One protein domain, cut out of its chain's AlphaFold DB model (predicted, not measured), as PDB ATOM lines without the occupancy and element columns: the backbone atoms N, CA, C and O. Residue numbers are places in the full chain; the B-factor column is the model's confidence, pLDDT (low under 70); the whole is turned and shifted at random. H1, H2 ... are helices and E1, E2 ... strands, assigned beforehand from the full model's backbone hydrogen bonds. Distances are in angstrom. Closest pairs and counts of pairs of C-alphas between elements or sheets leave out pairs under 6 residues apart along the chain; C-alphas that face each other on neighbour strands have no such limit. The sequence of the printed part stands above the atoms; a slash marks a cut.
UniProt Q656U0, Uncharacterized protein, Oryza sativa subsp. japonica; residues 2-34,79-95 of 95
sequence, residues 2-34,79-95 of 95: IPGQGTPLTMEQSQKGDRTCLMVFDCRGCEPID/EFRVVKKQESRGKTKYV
ATOM      1  N   ILE A   2     -32.720  -6.495  25.449       92.19
ATOM      2  CA  ILE A   2     -33.442  -5.358  24.875       92.19
ATOM      3  C   ILE A   2     -32.888  -5.117  23.461       92.19
ATOM      4  O   ILE A   2     -31.716  -4.750  23.337       92.19
ATOM      5  N   PRO A   3     -33.682  -5.339  22.395       91.12
ATOM      6  CA  PRO A   3     -33.219  -5.155  21.021       91.12
ATOM      7  C   PRO A   3     -32.745  -3.724  20.729       91.12
ATOM      8  O   PRO A   3     -33.259  -2.752  21.286       91.12
ATOM      9  N   GLY A   4     -31.770  -3.596  19.826       90.75
ATOM     10  CA  GLY A   4     -31.295  -2.302  19.319       90.75
ATOM     11  C   GLY A   4     -30.414  -1.492  20.275       90.75
ATOM     12  O   GLY A   4     -30.173  -0.321  20.010       90.75
ATOM     13  N   GLN A   5     -29.952  -2.084  21.383       92.25
ATOM     14  CA  GLN A   5     -29.031  -1.424  22.326       92.25
ATOM     15  C   GLN A   5     -27.559  -1.814  22.127       92.25
ATOM     16  O   GLN A   5     -26.683  -1.221  22.749       92.25
ATOM     17  N   GLY A   6     -27.289  -2.809  21.281       92.62
ATOM     18  CA  GLY A   6     -25.939  -3.260  20.955       92.62
ATOM     19  C   GLY A   6     -25.279  -2.427  19.862       92.62
ATOM     20  O   GLY A   6     -25.959  -1.919  18.972       92.62
ATOM     21  N   THR A   7     -23.953  -2.324  19.903       94.06
ATOM     22  CA  THR A   7     -23.127  -1.729  18.846       94.06
ATOM     23  C   THR A   7     -22.016  -2.710  18.456       94.06
ATOM     24  O   THR A   7     -21.355  -3.240  19.354       94.06
ATOM     25  N   PRO A   8     -21.780  -2.958  17.152       95.38
ATOM     26  CA  PRO A   8     -20.665  -3.788  16.699       95.38
ATOM     27  C   PRO A   8     -19.320  -3.289  17.237       95.38
ATOM     28  O   PRO A   8     -19.118  -2.084  17.385       95.38
ATOM     29  N   LEU A   9     -18.401  -4.213  17.523       95.94
ATOM     30  CA  LEU A   9     -17.021  -3.865  17.859       95.94
ATOM     31  C   LEU A   9     -16.275  -3.540  16.568       95.94
ATOM     32  O   LEU A   9     -16.263  -4.357  15.649       95.94
ATOM     33  N   THR A  10     -15.637  -2.376  16.497       95.56
ATOM     34  CA  THR A  10     -14.812  -2.015  15.338       95.56
ATOM     35  C   THR A  10     -13.351  -2.413  15.540       95.56
ATOM     36  O   THR A  10     -12.869  -2.548  16.669       95.56
ATOM     37  N   MET A  11     -12.617  -2.543  14.433       93.94
ATOM     38  CA  MET A  11     -11.172  -2.792  14.459       93.94
ATOM     39  C   MET A  11     -10.425  -1.704  15.248       93.94
ATOM     40  O   MET A  11      -9.567  -2.014  16.068       93.94
ATOM     41  N   GLU A  12     -10.796  -0.433  15.063       95.31
ATOM     42  CA  GLU A  12     -10.190   0.693  15.784       95.31
ATOM     43  C   GLU A  12     -10.397   0.582  17.304       95.31
ATOM     44  O   GLU A  12      -9.453   0.771  18.072       95.31
ATOM     45  N   GLN A  13     -11.613   0.241  17.750       96.44
ATOM     46  CA  GLN A  13     -11.906   0.028  19.170       96.44
ATOM     47  C   GLN A  13     -11.089  -1.140  19.731       96.44
ATOM     48  O   GLN A  13     -10.464  -1.010  20.783       96.44
ATOM     49  N   SER A  14     -11.039  -2.259  19.005       95.06
ATOM     50  CA  SER A  14     -10.268  -3.436  19.409       95.06
ATOM     51  C   SER A  14      -8.775  -3.120  19.564       95.06
ATOM     52  O   SER A  14      -8.179  -3.453  20.589       95.06
ATOM     53  N   GLN A  15      -8.183  -2.398  18.609       94.75
ATOM     54  CA  GLN A  15      -6.769  -2.004  18.647       94.75
ATOM     55  C   GLN A  15      -6.434  -1.065  19.814       94.75
ATOM     56  O   GLN A  15      -5.332  -1.138  20.358       94.75
ATOM     57  N   LYS A  16      -7.379  -0.216  20.238       96.81
ATOM     58  CA  LYS A  16      -7.237   0.625  21.440       96.81
ATOM     59  C   LYS A  16      -7.416  -0.152  22.748       96.81
ATOM     60  O   LYS A  16      -7.080   0.363  23.811       96.81
ATOM     61  N   GLY A  17      -7.921  -1.385  22.681       94.06
ATOM     62  CA  GLY A  17      -8.327  -2.158  23.855       94.06
ATOM     63  C   GLY A  17      -9.656  -1.690  24.452       94.06
ATOM     64  O   GLY A  17      -9.958  -2.014  25.605       94.06
ATOM     65  N   ASP A  18     -10.444  -0.936  23.681       95.56
ATOM     66  CA  ASP A  18     -11.763  -0.474  24.084       95.56
ATOM     67  C   ASP A  18     -12.774  -1.625  24.061       95.56
ATOM     68  O   ASP A  18     -12.642  -2.621  23.345       95.56
ATOM     69  N   ARG A  19     -13.837  -1.462  24.848       93.00
ATOM     70  CA  ARG A  19     -14.994  -2.357  24.850       93.00
ATOM     71  C   ARG A  19     -16.188  -1.659  24.224       93.00
ATOM     72  O   ARG A  19     -16.405  -0.471  24.449       93.00
ATOM     73  N   THR A  20     -16.999  -2.424  23.505       95.00
ATOM     74  CA  THR A  20     -18.302  -1.966  23.014       95.00
ATOM     75  C   THR A  20     -19.434  -2.546  23.860       95.00
ATOM     76  O   THR A  20     -19.306  -3.633  24.430       95.00
ATOM     77  N   CYS A  21     -20.565  -1.842  23.933       94.94
ATOM     78  CA  CYS A  21     -21.787  -2.409  24.493       94.94
ATOM     79  C   CYS A  21     -22.412  -3.341  23.454       94.94
ATOM     80  O   CYS A  21     -22.972  -2.883  22.461       94.94
ATOM     81  N   LEU A  22     -22.317  -4.650  23.677       94.06
ATOM     82  CA  LEU A  22     -22.853  -5.637  22.742       94.06
ATOM     83  C   LEU A  22     -24.368  -5.828  22.887       94.06
ATOM     84  O   LEU A  22     -25.066  -6.037  21.901       94.06
ATOM     85  N   MET A  23     -24.886  -5.784  24.113       93.69
ATOM     86  CA  MET A  23     -26.300  -6.016  24.401       93.69
ATOM     87  C   MET A  23     -26.671  -5.528  25.801       93.69
ATOM     88  O   MET A  23     -25.825  -5.435  26.687       93.69
ATOM     89  N   VAL A  24     -27.963  -5.264  26.004       95.62
ATOM     90  CA  VAL A  24     -28.544  -4.908  27.307       95.62
ATOM     91  C   VAL A  24     -29.574  -5.966  27.696       95.62
ATOM     92  O   VAL A  24     -30.357  -6.419  26.856       95.62
ATOM     93  N   PHE A  25     -29.604  -6.362  28.966       95.00
ATOM     94  CA  PHE A  25     -30.575  -7.312  29.511       95.00
ATOM     95  C   PHE A  25     -31.525  -6.609  30.489       95.00
ATOM     96  O   PHE A  25     -31.084  -5.813  31.310       95.00
ATOM     97  N   ASP A  26     -32.826  -6.907  30.396       94.25
ATOM     98  CA  ASP A  26     -33.790  -6.632  31.472       94.25
ATOM     99  C   ASP A  26     -33.790  -7.856  32.398       94.25
ATOM    100  O   ASP A  26     -34.233  -8.938  32.004       94.25
ATOM    101  N   CYS A  27     -33.206  -7.692  33.580       93.31
ATOM    102  CA  CYS A  27     -32.946  -8.745  34.554       93.31
ATOM    103  C   CYS A  27     -33.972  -8.680  35.693       93.31
ATOM    104  O   CYS A  27     -34.093  -7.656  36.364       93.31
ATOM    105  N   ARG A  28     -34.700  -9.780  35.942       93.75
ATOM    106  CA  ARG A  28     -35.740  -9.868  36.987       93.75
ATOM    107  C   ARG A  28     -35.526 -11.100  37.860       93.75
ATOM    108  O   ARG A  28     -36.040 -12.171  37.562       93.75
ATOM    109  N   GLY A  29     -34.749 -10.935  38.929       94.75
ATOM    110  CA  GLY A  29     -34.394 -12.033  39.840       94.75
ATOM    111  C   GLY A  29     -33.276 -12.950  39.328       94.75
ATOM    112  O   GLY A  29     -33.015 -13.978  39.940       94.75
ATOM    113  N   CYS A  30     -32.611 -12.584  38.230       93.12
ATOM    114  CA  CYS A  30     -31.425 -13.254  37.707       93.12
ATOM    115  C   CYS A  30     -30.421 -12.218  37.196       93.12
ATOM    116  O   CYS A  30     -30.823 -11.201  36.628       93.12
ATOM    117  N   GLU A  31     -29.130 -12.482  37.370       93.06
ATOM    118  CA  GLU A  31     -28.048 -11.641  36.857       93.06
ATOM    119  C   GLU A  31     -27.066 -12.483  36.031       93.06
ATOM    120  O   GLU A  31     -26.756 -13.614  36.412       93.06
ATOM    121  N   PRO A  32     -26.605 -11.982  34.873       94.44
ATOM    122  CA  PRO A  32     -25.579 -12.659  34.102       94.44
ATOM    123  C   PRO A  32     -24.216 -12.486  34.781       94.44
ATOM    124  O   PRO A  32     -23.816 -11.370  35.111       94.44
ATOM    125  N   ILE A  33     -23.505 -13.595  34.966       94.19
ATOM    126  CA  ILE A  33     -22.197 -13.616  35.640       94.19
ATOM    127  C   ILE A  33     -21.034 -13.884  34.685       94.19
ATOM    128  O   ILE A  33     -19.903 -13.530  34.993       94.19
ATOM    129  N   ASP A  34     -21.310 -14.490  33.529       94.62
ATOM    130  CA  ASP A  34     -20.306 -14.843  32.532       94.62
ATOM    131  C   ASP A  34     -20.942 -14.936  31.137       94.62
ATOM    132  O   ASP A  34     -22.169 -15.011  30.996       94.62
ATOM    133  N   GLU A  79     -17.601  -8.473  29.942       95.69
ATOM    134  CA  GLU A  79     -17.936  -8.040  31.295       95.69
ATOM    135  C   GLU A  79     -19.405  -7.618  31.320       95.69
ATOM    136  O   GLU A  79     -19.932  -7.124  30.318       95.69
ATOM    137  N   PHE A  80     -20.054  -7.775  32.469       95.75
ATOM    138  CA  PHE A  80     -21.386  -7.233  32.705       95.75
ATOM    139  C   PHE A  80     -21.286  -5.996  33.589       95.75
ATOM    140  O   PHE A  80     -20.585  -5.986  34.599       95.75
ATOM    141  N   ARG A  81     -21.998  -4.937  33.201       94.31
ATOM    142  CA  ARG A  81     -22.114  -3.697  33.971       94.31
ATOM    143  C   ARG A  81     -23.581  -3.341  34.131       94.31
ATOM    144  O   ARG A  81     -24.352  -3.425  33.176       94.31
ATOM    145  N   VAL A  82     -23.957  -2.916  35.334       94.00
ATOM    146  CA  VAL A  82     -25.293  -2.371  35.584       94.00
ATOM    147  C   VAL A  82     -25.393  -1.004  34.915       94.00
ATOM    148  O   VAL A  82     -24.577  -0.123  35.175       94.00
ATOM    149  N   VAL A  83     -26.407  -0.835  34.071       93.44
ATOM    150  CA  VAL A  83     -26.684   0.401  33.330       93.44
ATOM    151  C   VAL A  83     -27.949   1.069  33.856       93.44
ATOM    152  O   VAL A  83     -28.904   0.407  34.267       93.44
ATOM    153  N   LYS A  84     -27.981   2.399  33.833       91.50
ATOM    154  CA  LYS A  84     -29.147   3.197  34.202       91.50
ATOM    155  C   LYS A  84     -29.991   3.470  32.969       91.50
ATOM    156  O   LYS A  84     -29.501   3.961  31.954       91.50
ATOM    157  N   LYS A  85     -31.293   3.225  33.090       91.81
ATOM    158  CA  LYS A  85     -32.269   3.659  32.094       91.81
ATOM    159  C   LYS A  85     -32.445   5.176  32.193       91.81
ATOM    160  O   LYS A  85     -32.844   5.689  33.236       91.81
ATOM    161  N   GLN A  86     -32.166   5.884  31.106       89.88
ATOM    162  CA  GLN A  86     -32.433   7.309  30.953       89.88
ATOM    163  C   GLN A  86     -33.462   7.528  29.850       89.88
ATOM    164  O   GLN A  86     -33.309   7.037  28.731       89.88
ATOM    165  N   GLU A  87     -34.495   8.304  30.156       91.06
ATOM    166  CA  GLU A  87     -35.533   8.680  29.201       91.06
ATOM    167  C   GLU A  87     -35.413  10.170  28.883       91.06
ATOM    168  O   GLU A  87     -35.379  11.016  29.774       91.06
ATOM    169  N   SER A  88     -35.317  10.508  27.597       85.56
ATOM    170  CA  SER A  88     -35.261  11.898  27.148       85.56
ATOM    171  C   SER A  88     -35.900  12.045  25.775       85.56
ATOM    172  O   SER A  88     -35.544  11.328  24.840       85.56
ATOM    173  N   ARG A  89     -36.846  12.986  25.642       83.75
ATOM    174  CA  ARG A  89     -37.540  13.310  24.378       83.75
ATOM    175  C   ARG A  89     -38.073  12.064  23.640       83.75
ATOM    176  O   ARG A  89     -37.890  11.931  22.434       83.75
ATOM    177  N   GLY A  90     -38.673  11.126  24.380       83.06
ATOM    178  CA  GLY A  90     -39.223   9.875  23.835       83.06
ATOM    179  C   GLY A  90     -38.183   8.820  23.439       83.06
ATOM    180  O   GLY A  90     -38.549   7.776  22.907       83.06
ATOM    181  N   LYS A  91     -36.890   9.058  23.695       82.38
ATOM    182  CA  LYS A  91     -35.815   8.086  23.479       82.38
ATOM    183  C   LYS A  91     -35.364   7.499  24.810       82.38
ATOM    184  O   LYS A  91     -35.137   8.233  25.770       82.38
ATOM    185  N   THR A  92     -35.204   6.180  24.835       87.12
ATOM    186  CA  THR A  92     -34.578   5.465  25.951       87.12
ATOM    187  C   THR A  92     -33.109   5.235  25.626       87.12
ATOM    188  O   THR A  92     -32.784   4.797  24.523       87.12
ATOM    189  N   LYS A  93     -32.234   5.528  26.583       87.12
ATOM    190  CA  LYS A  93     -30.818   5.162  26.561       87.12
ATOM    191  C   LYS A  93     -30.479   4.374  27.818       87.12
ATOM    192  O   LYS A  93     -31.063   4.618  28.871       87.12
ATOM    193  N   TYR A  94     -29.518   3.469  27.699       89.69
ATOM    194  CA  TYR A  94     -28.922   2.770  28.829       89.69
ATOM    195  C   TYR A  94     -27.467   3.217  28.934       89.69
ATOM    196  O   TYR A  94     -26.725   3.090  27.961       89.69
ATOM    197  N   VAL A  95     -27.104   3.816  30.070       81.56
ATOM    198  CA  VAL A  95     -25.779   4.416  30.320       81.56
ATOM    199  C   VAL A  95     -25.201   4.001  31.658       81.56
ATOM    200  O   VAL A  95     -25.994   3.791  32.603       81.56
TER     201      VAL A  95
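AT A GLANCE: This is residues 2 to 34 and 79 to 95 of the 95 residues of an uncharacterized protein of Oryza sativa subsp. japonica (UniProt Q656U0). This is a loose, flat piece with little regular structure: mostly loop, it runs out to one short helix, H1, which sticks out at one end, and folds back; a small two-stranded hairpin, E1 and E2, lies away from H1. The printed part has 50 residues, in the order H1, E1, E2, with 14 in named elements, of mixed class; the sheet, order E1 - E2, is antiparallel. The radius of gyration of the C-alphas is 12.9 A, and the spans are 33 by 31 by 16 A.

HOW THE PARTS SIT: H1, residues 11 to 16, stands free with Gly 17; every O i to N i+4 pair in it is within hydrogen-bond range. E1, residues 85 to 88, and E2, residues 91 to 94, form a hairpin, antiparallel at 153 degrees. N 86 and O 93, 2.8 A apart, are within hydrogen-bond range. H1 and E2 are apart.

IN THESE COORDINATES: H1 begins at C-alpha 11 (-11.172, -2.792, 14.459) and is 8.7 A long. E1 measures 10.1 A. E2 measures 10.2 A, ending at C-alpha 94 (-28.922, 2.770, 28.829).

THE WHOLE: The C-alphas farthest apart, Glu 12 and Gly 29, are 36.4 A apart. Residues 35 to 78 are not printed; C-alphas 34 and 79 are 7.3 A apart across this cut, which the link from H1 to E1 crosses. The link E1 to E2 is tight. No printed residue is under 70 in pLDDT.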